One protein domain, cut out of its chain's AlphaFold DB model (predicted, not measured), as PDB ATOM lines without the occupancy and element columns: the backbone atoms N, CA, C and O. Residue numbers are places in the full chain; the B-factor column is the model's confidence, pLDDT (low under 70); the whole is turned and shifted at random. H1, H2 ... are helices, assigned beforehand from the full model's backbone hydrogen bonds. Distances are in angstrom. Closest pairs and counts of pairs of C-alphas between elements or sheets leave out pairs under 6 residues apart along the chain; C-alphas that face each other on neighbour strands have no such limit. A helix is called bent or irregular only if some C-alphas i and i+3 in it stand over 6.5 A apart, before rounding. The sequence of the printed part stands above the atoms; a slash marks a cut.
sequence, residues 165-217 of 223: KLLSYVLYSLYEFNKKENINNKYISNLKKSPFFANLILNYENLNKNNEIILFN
ATOM      1  N   LYS A 165     -36.325  33.039  36.424       83.25
ATOM      2  CA  LYS A 165     -35.421  33.917  35.657       83.25
ATOM      3  C   LYS A 165     -34.933  33.244  34.374       83.25
ATOM      4  O   LYS A 165     -34.973  33.862  33.317       83.25
ATOM      5  N   LEU A 166     -34.525  31.974  34.457       85.94
ATOM      6  CA  LEU A 166     -34.113  31.211  33.273       85.94
ATOM      7  C   LEU A 166     -35.288  30.992  32.316       85.94
ATOM      8  O   LEU A 166     -35.130  31.143  31.112       85.94
ATOM      9  N   LEU A 167     -36.479  30.705  32.847       87.88
ATOM     10  CA  LEU A 167     -37.686  30.576  32.036       87.88
ATOM     11  C   LEU A 167     -38.019  31.883  31.316       87.88
ATOM     12  O   LEU A 167     -38.252  31.860  30.114       87.88
ATOM     13  N   SER A 168     -38.000  33.015  32.027       85.31
ATOM     14  CA  SER A 168     -38.160  34.344  31.427       85.31
ATOM     15  C   SER A 168     -37.187  34.567  30.269       85.31
ATOM     16  O   SER A 168     -37.614  34.964  29.189       85.31
ATOM     17  N   TYR A 169     -35.903  34.269  30.479       85.25
ATOM     18  CA  TYR A 169     -34.858  34.445  29.473       85.25
ATOM     19  C   TYR A 169     -35.085  33.588  28.221       85.25
ATOM     20  O   TYR A 169     -35.039  34.095  27.097       85.25
ATOM     21  N   VAL A 170     -35.374  32.296  28.408       87.88
ATOM     22  CA  VAL A 170     -35.631  31.356  27.308       87.88
ATOM     23  C   VAL A 170     -36.876  31.769  26.525       87.88
ATOM     24  O   VAL A 170     -36.836  31.827  25.299       87.88
ATOM     25  N   LEU A 171     -37.971  32.092  27.220       87.06
ATOM     26  CA  LEU A 171     -39.227  32.484  26.580       87.06
ATOM     27  C   LEU A 171     -39.100  33.811  25.825       87.06
ATOM     28  O   LEU A 171     -39.632  33.922  24.723       87.06
ATOM     29  N   TYR A 172     -38.380  34.788  26.385       84.25
ATOM     30  CA  TYR A 172     -38.089  36.052  25.706       84.25
ATOM     31  C   TYR A 172     -37.254  35.823  24.440       84.25
ATOM     32  O   TYR A 172     -37.641  36.253  23.357       84.25
ATOM     33  N   SER A 173     -36.153  35.073  24.554       86.31
ATOM     34  CA  SER A 173     -35.269  34.789  23.416       86.31
ATOM     35  C   SER A 173     -36.005  34.050  22.297       86.31
ATOM     36  O   SER A 173     -35.838  34.369  21.123       86.31
ATOM     37  N   LEU A 174     -36.853  33.079  22.650       87.00
ATOM     38  CA  LEU A 174     -37.643  32.310  21.690       87.00
ATOM     39  C   LEU A 174     -38.722  33.165  21.010       87.00
ATOM     40  O   LEU A 174     -39.010  32.980  19.827       87.00
ATOM     41  N   TYR A 175     -39.313  34.111  21.746       84.44
ATOM     42  CA  TYR A 175     -40.248  35.084  21.190       84.44
ATOM     43  C   TYR A 175     -39.569  35.990  20.154       84.44
ATOM     44  O   TYR A 175     -40.059  36.092  19.027       84.44
ATOM     45  N   GLU A 176     -38.424  36.586  20.498       82.75
ATOM     46  CA  GLU A 176     -37.675  37.461  19.589       82.75
ATOM     47  C   GLU A 176     -37.136  36.706  18.369       82.75
ATOM     48  O   GLU A 176     -37.229  37.199  17.245       82.75
ATOM     49  N   PHE A 177     -36.654  35.475  18.551       86.06
ATOM     50  CA  PHE A 177     -36.209  34.633  17.444       86.06
ATOM     51  C   PHE A 177     -37.345  34.307  16.464       86.06
ATOM     52  O   PHE A 177     -37.193  34.516  15.262       86.06
ATOM     53  N   ASN A 178     -38.515  33.881  16.956       85.56
ATOM     54  CA  ASN A 178     -39.664  33.602  16.086       85.56
ATOM     55  C   ASN A 178     -40.136  34.847  15.333       85.56
ATOM     56  O   ASN A 178     -40.517  34.752  14.168       85.56
ATOM     57  N   LYS A 179     -40.097  36.012  15.988       82.56
ATOM     58  CA  LYS A 179     -40.416  37.296  15.362       82.56
ATOM     59  C   LYS A 179     -39.412  37.641  14.259       82.56
ATOM     60  O   LYS A 179     -39.832  37.992  13.163       82.56
ATOM     61  N   LYS A 180     -38.109  37.513  14.527       85.62
ATOM     62  CA  LYS A 180     -37.035  37.798  13.562       85.62
ATOM     63  C   LYS A 180     -37.094  36.884  12.337       85.62
ATOM     64  O   LYS A 180     -36.915  37.348  11.216       85.62
ATOM     65  N   GLU A 181     -37.362  35.599  12.546       86.50
ATOM     66  CA  GLU A 181     -37.372  34.588  11.486       86.50
ATOM     67  C   GLU A 181     -38.751  34.393  10.829       86.50
ATOM     68  O   GLU A 181     -38.905  33.511   9.985       86.50
ATOM     69  N   ASN A 182     -39.758  35.200  11.193       85.31
ATOM     70  CA  ASN A 182     -41.147  35.080  10.726       85.31
ATOM     71  C   ASN A 182     -41.758  33.678  10.941       85.31
ATOM     72  O   ASN A 182     -42.561  33.195  10.141       85.31
ATOM     73  N   ILE A 183     -41.395  33.013  12.040       84.81
ATOM     74  CA  ILE A 183     -41.905  31.686  12.391       84.81
ATOM     75  C   ILE A 183     -43.268  31.840  13.068       84.81
ATOM     76  O   ILE A 183     -43.381  32.341  14.192       84.81
ATOM     77  N   ASN A 184     -44.320  31.345  12.416       81.50
ATOM     78  CA  ASN A 184     -45.673  31.367  12.966       81.50
ATOM     79  C   ASN A 184     -45.894  30.239  13.990       81.50
ATOM     80  O   ASN A 184     -46.537  29.227  13.711       81.50
ATOM     81  N   ASN A 185     -45.365  30.413  15.202       81.25
ATOM     82  CA  ASN A 185     -45.633  29.513  16.320       81.25
ATOM     83  C   ASN A 185     -46.758  30.074  17.206       81.25
ATOM     84  O   ASN A 185     -46.564  31.031  17.966       81.25
ATOM     85  N   LYS A 186     -47.942  29.446  17.150       80.38
ATOM     86  CA  LYS A 186     -49.131  29.837  17.931       80.38
ATOM     87  C   LYS A 186     -48.902  29.775  19.450       80.38
ATOM     88  O   LYS A 186     -49.499  30.556  20.184       80.38
ATOM     89  N   TYR A 187     -48.042  28.882  19.941       80.12
ATOM     90  CA  TYR A 187     -47.762  28.750  21.375       80.12
ATOM     91  C   TYR A 187     -46.878  29.883  21.897       80.12
ATOM     92  O   TYR A 187     -47.108  30.370  22.998       80.12
ATOM     93  N   ILE A 188     -45.927  30.351  21.084       80.44
ATOM     94  CA  ILE A 188     -45.008  31.440  21.445       80.44
ATOM     95  C   ILE A 188     -45.642  32.815  21.234       80.44
ATOM     96  O   ILE A 188     -45.555  33.684  22.098       80.44
ATOM     97  N   SER A 189     -46.358  33.006  20.128       73.56
ATOM     98  CA  SER A 189     -47.084  34.256  19.853       73.56
ATOM     99  C   SER A 189     -48.186  34.542  20.883       73.56
ATOM    100  O   SER A 189     -48.419  35.698  21.238       73.56
ATOM    101  N   ASN A 190     -48.819  33.502  21.436       76.56
ATOM    102  CA  ASN A 190     -49.810  33.648  22.501       76.56
ATOM    103  C   ASN A 190     -49.202  33.858  23.900       76.56
ATOM    104  O   ASN A 190     -49.961  34.155  24.822       76.56
ATOM    105  N   LEU A 191     -47.875  33.781  24.090       77.69
ATOM    106  CA  LEU A 191     -47.259  34.053  25.401       77.69
ATOM    107  C   LEU A 191     -47.568  35.473  25.888       77.69
ATOM    108  O   LEU A 191     -47.824  35.664  27.073       77.69
ATOM    109  N   LYS A 192     -47.652  36.445  24.970       68.31
ATOM    110  CA  LYS A 192     -48.070  37.824  25.279       68.31
ATOM    111  C   LYS A 192     -49.528  37.945  25.740       68.31
ATOM    112  O   LYS A 192     -49.875  38.928  26.378       68.31
ATOM    113  N   LYS A 193     -50.381  36.959  25.435       77.38
ATOM    114  CA  LYS A 193     -51.788  36.929  25.866       77.38
ATOM    115  C   LYS A 193     -51.972  36.283  27.237       77.38
ATOM    116  O   LYS A 193     -53.022  36.452  27.847       77.38
ATOM    117  N   SER A 194     -50.982  35.534  27.724       81.00
ATOM    118  CA  SER A 194     -51.006  34.980  29.075       81.00
ATOM    119  C   SER A 194     -50.490  36.027  30.065       81.00
ATOM    120  O   SER A 194     -49.323  36.403  29.959       81.00
ATOM    121  N   PRO A 195     -51.282  36.461  31.065       80.62
ATOM    122  CA  PRO A 195     -50.831  37.446  32.053       80.62
ATOM    123  C   PRO A 195     -49.550  37.023  32.783       80.62
ATOM    124  O   PRO A 195     -48.688  37.848  33.080       80.62
ATOM    125  N   PHE A 196     -49.397  35.720  33.031       80.25
ATOM    126  CA  PHE A 196     -48.212  35.159  33.670       80.25
ATOM    127  C   PHE A 196     -46.972  35.279  32.775       80.25
ATOM    128  O   PHE A 196     -45.969  35.858  33.190       80.25
ATOM    129  N   PHE A 197     -47.034  34.769  31.540       78.12
ATOM    130  CA  PHE A 197     -45.880  34.766  30.638       78.12
ATOM    131  C   PHE A 197     -45.562  36.153  30.071       78.12
ATOM    132  O   PHE A 197     -44.388  36.490  29.942       78.12
ATOM    133  N   ALA A 198     -46.568  36.990  29.820       79.31
ATOM    134  CA  ALA A 198     -46.372  38.379  29.419       79.31
ATOM    135  C   ALA A 198     -45.564  39.148  30.472       79.31
ATOM    136  O   ALA A 198     -44.585  39.807  30.136       79.31
ATOM    137  N   ASN A 199     -45.898  38.983  31.757       80.06
ATOM    138  CA  ASN A 199     -45.143  39.597  32.847       80.06
ATOM    139  C   ASN A 199     -43.709  39.039  32.948       80.06
ATOM    140  O   ASN A 199     -42.776  39.766  33.277       80.06
ATOM    141  N   LEU A 200     -43.490  37.754  32.649       78.31
ATOM    142  CA  LEU A 200     -42.144  37.163  32.624       78.31
ATOM    143  C   LEU A 200     -41.260  37.731  31.509       78.31
ATOM    144  O   LEU A 200     -40.073  37.945  31.752       78.31
ATOM    145  N   ILE A 201     -41.837  37.954  30.326       75.50
ATOM    146  CA  ILE A 201     -41.171  38.520  29.146       75.50
ATOM    147  C   ILE A 201     -40.860  40.004  29.387       75.50
ATOM    148  O   ILE A 201     -39.704  40.397  29.266       75.50
ATOM    149  N   LEU A 202     -41.848  40.794  29.831       73.06
ATOM    150  CA  LEU A 202     -41.692  42.229  30.116       73.06
ATOM    151  C   LEU A 202     -40.667  42.502  31.223       73.06
ATOM    152  O   LEU A 202     -39.841  43.404  31.110       73.06
ATOM    153  N   ASN A 203     -40.681  41.709  32.298       70.94
ATOM    154  CA  ASN A 203     -39.686  41.863  33.360       70.94
ATOM    155  C   ASN A 203     -38.269  41.569  32.864       70.94
ATOM    156  O   ASN A 203     -37.328  42.191  33.344       70.94
ATOM    157  N   TYR A 204     -38.098  40.629  31.931       75.75
ATOM    158  CA  TYR A 204     -36.780  40.346  31.370       75.75
ATOM    159  C   TYR A 204     -36.324  41.444  30.410       75.75
ATOM    160  O   TYR A 204     -35.192  41.896  30.531       75.75
ATOM    161  N   GLU A 205     -37.211  41.926  29.540       72.00
ATOM    162  CA  GLU A 205     -36.969  43.076  28.657       72.00
ATOM    163  C   GLU A 205     -36.484  44.301  29.452       72.00
ATOM    164  O   GLU A 205     -35.451  44.883  29.137       72.00
ATOM    165  N   ASN A 206     -37.148  44.616  30.568       71.81
ATOM    166  CA  ASN A 206     -36.778  45.745  31.426       71.81
ATOM    167  C   ASN A 206     -35.452  45.548  32.187       71.81
ATOM    168  O   ASN A 206     -34.802  46.524  32.567       71.81
ATOM    169  N   LEU A 207     -35.058  44.299  32.458       68.19
ATOM    170  CA  LEU A 207     -33.823  43.965  33.178       68.19
ATOM    171  C   LEU A 207     -32.619  43.790  32.239       68.19
ATOM    172  O   LEU A 207     -31.479  43.953  32.677       68.19
ATOM    173  N   ASN A 208     -32.848  43.466  30.967       66.38
ATOM    174  CA  ASN A 208     -31.808  43.130  30.005       66.38
ATOM    175  C   ASN A 208     -31.380  44.346  29.170       66.38
ATOM    176  O   ASN A 208     -31.719  44.472  27.998       66.38
ATOM    177  N   LYS A 209     -30.576  45.233  29.766       59.66
ATOM    178  CA  LYS A 209     -30.030  46.420  29.076       59.66
ATOM    179  C   LYS A 209     -29.042  46.098  27.943       59.66
ATOM    180  O   LYS A 209     -28.761  46.974  27.133       59.66
ATOM    181  N   ASN A 210     -28.534  44.864  27.882       64.19
ATOM    182  CA  ASN A 210     -27.488  44.445  26.943       64.19
ATOM    183  C   ASN A 210     -28.013  43.570  25.789       64.19
ATOM    184  O   ASN A 210     -27.213  43.111  24.978       64.19
ATOM    185  N   ASN A 211     -29.329  43.333  25.696       64.56
ATOM    186  CA  ASN A 211     -29.948  42.482  24.668       64.56
ATOM    187  C   ASN A 211     -29.331  41.076  24.552       64.56
ATOM    188  O   ASN A 211     -29.304  40.492  23.467       64.56
ATOM    189  N   GLU A 212     -28.854  40.500  25.656       68.38
ATOM    190  CA  GLU A 212     -28.397  39.111  25.635       68.38
ATOM    191  C   GLU A 212     -29.594  38.208  25.321       68.38
ATOM    192  O   GLU A 212     -30.592  38.217  26.039       68.38
ATOM    193  N   ILE A 213     -29.512  37.452  24.228       78.25
ATOM    194  CA  ILE A 213     -30.536  36.500  23.786       78.25
ATOM    195  C   ILE A 213     -29.883  35.153  23.512       78.25
ATOM    196  O   ILE A 213     -28.733  35.084  23.075       78.25
ATOM    197  N   ILE A 214     -30.618  34.071  23.756       81.88
ATOM    198  CA  ILE A 214     -30.202  32.749  23.291       81.88
ATOM    199  C   ILE A 214     -30.252  32.763  21.764       81.88
ATOM    200  O   ILE A 214     -31.294  33.049  21.171       81.88
ATOM    201  N   LEU A 215     -29.126  32.446  21.129       79.56
ATOM    202  CA  LEU A 215     -29.068  32.244  19.688       79.56
ATOM    203  C   LEU A 215     -29.579  30.839  19.369       79.56
ATOM    204  O   LEU A 215     -28.983  29.843  19.775       79.56
ATOM    205  N   PHE A 216     -30.688  30.764  18.643       80.75
ATOM    206  CA  PHE A 216     -31.231  29.498  18.160       80.75
ATOM    207  C   PHE A 216     -30.692  29.199  16.760       80.75
ATOM    208  O   PHE A 216     -30.647  30.080  15.899       80.75
ATOM    209  N   ASN A 217     -30.273  27.951  16.528       79.06
ATOM    210  CA  ASN A 217     -29.789  27.526  15.220       79.06
ATOM    211  C   ASN A 217     -30.976  27.271  14.276       79.06
ATOM    212  O   ASN A 217     -31.796  26.384  14.506       79.06
TER     213      ASN A 217
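Overview. This is residues 165 to 217 of the 223 residues of an uncharacterized protein of Mycoplasma arginini (UniProt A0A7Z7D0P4). Three helices make a triangle: the longest, H1, is one side, and the short H2 and then H3 meet at a corner and complete it, with H3 crossing the first part of H1 at about a right angle and H2 touching a later part of it. After H3 the remaining stretch, residues 208 to 217, has no named element and folds back past H1 on the side away from H2. The printed part has 53 residues with three named helices, in the order H1, H2, H3, and no named strand; the class is all helix. The whole is compact, with a radius of gyration of the C-alphas of 10.5 A. The C-alphas span 26 by 26 by 14 A along their three main axes.

Arrangement. H1, residues 165 to 180, comes first, and a tight link of 5 residues joins it to H2, residues 186 to 193. H1 and H2 touch, and H1 does so with residues 171 to 178 alone. Their closest C-alphas, those of Tyr 175 and Ile 188, are 6.0 A apart. The two lines stand at a steep tilt of 65 degrees, opposite ways, and the centres are 11.1 A apart. H2 is irregular, but only just: C-alphas 189 and 192 are 6.6 A apart, against about 5 A in a regular helix, and its line is a rough one. A tight link of 1 residue, Ser 194, joins H2 to H3, residues 195 to 207. H2 and H3 touch only at the corner by their link, and H3 does so with residues 197 to 201 alone. Their closest C-alphas, those of Lys 192 and Ala 198, are 4.5 A apart, and their lines are about perpendicular, at 80 degrees. H3 also touches H1, with 13 pairs of C-alphas within 8 A, and H1 does so with residues 165 to 172 alone. The closest C-alphas of H1 and H3 are those of Ser 168 and Leu 200, 5.0 A apart. Their lines are about perpendicular, at 89 degrees, and their centres are 10.2 A apart. In H1 and H3 every pair of backbone O i and N i+4 is within hydrogen-bond range. In H2 1 of 4 such pairs is within range, beside 2 of 5 pairs of O i and N i+3.

Along the chain. H1 holds 16 residues, from C-alpha 165 at (-35.421, 33.917, 35.657) to C-alpha 180 at (-37.035, 37.798, 13.562), and is 22.5 A long from first to last C-alpha. Residues 181 to 185 follow as the link. H2 holds 8 residues, 186 to 193, and is 11.0 A long from first to last C-alpha. H3 holds 13 residues, 195 to 207, and is 18.2 A long; it ends with C-alpha 207 at (-33.823, 43.965, 33.178). The printed part ends with C-alpha 217 at (-29.789, 27.526, 15.220).

Size, cuts and confidence. The two C-alphas farthest apart are those of Pro 195 and Asn 217, 28.7 A. The first and last printed C-alphas, those of Lys 165 and Asn 217, are 22.1 A apart. The printed residues run from 165 to 217 without a gap, in a full chain of 223 residues. Both links between helices are tight. The mean pLDDT of the printed part is 79.0. Of its helices, H1 has a mean of 85, H2 of 77 and H3 of 76. The model's confidence is low, under 70, at 7 residues: residue 192 and residues 207 to 212, of which 207 belongs to H3.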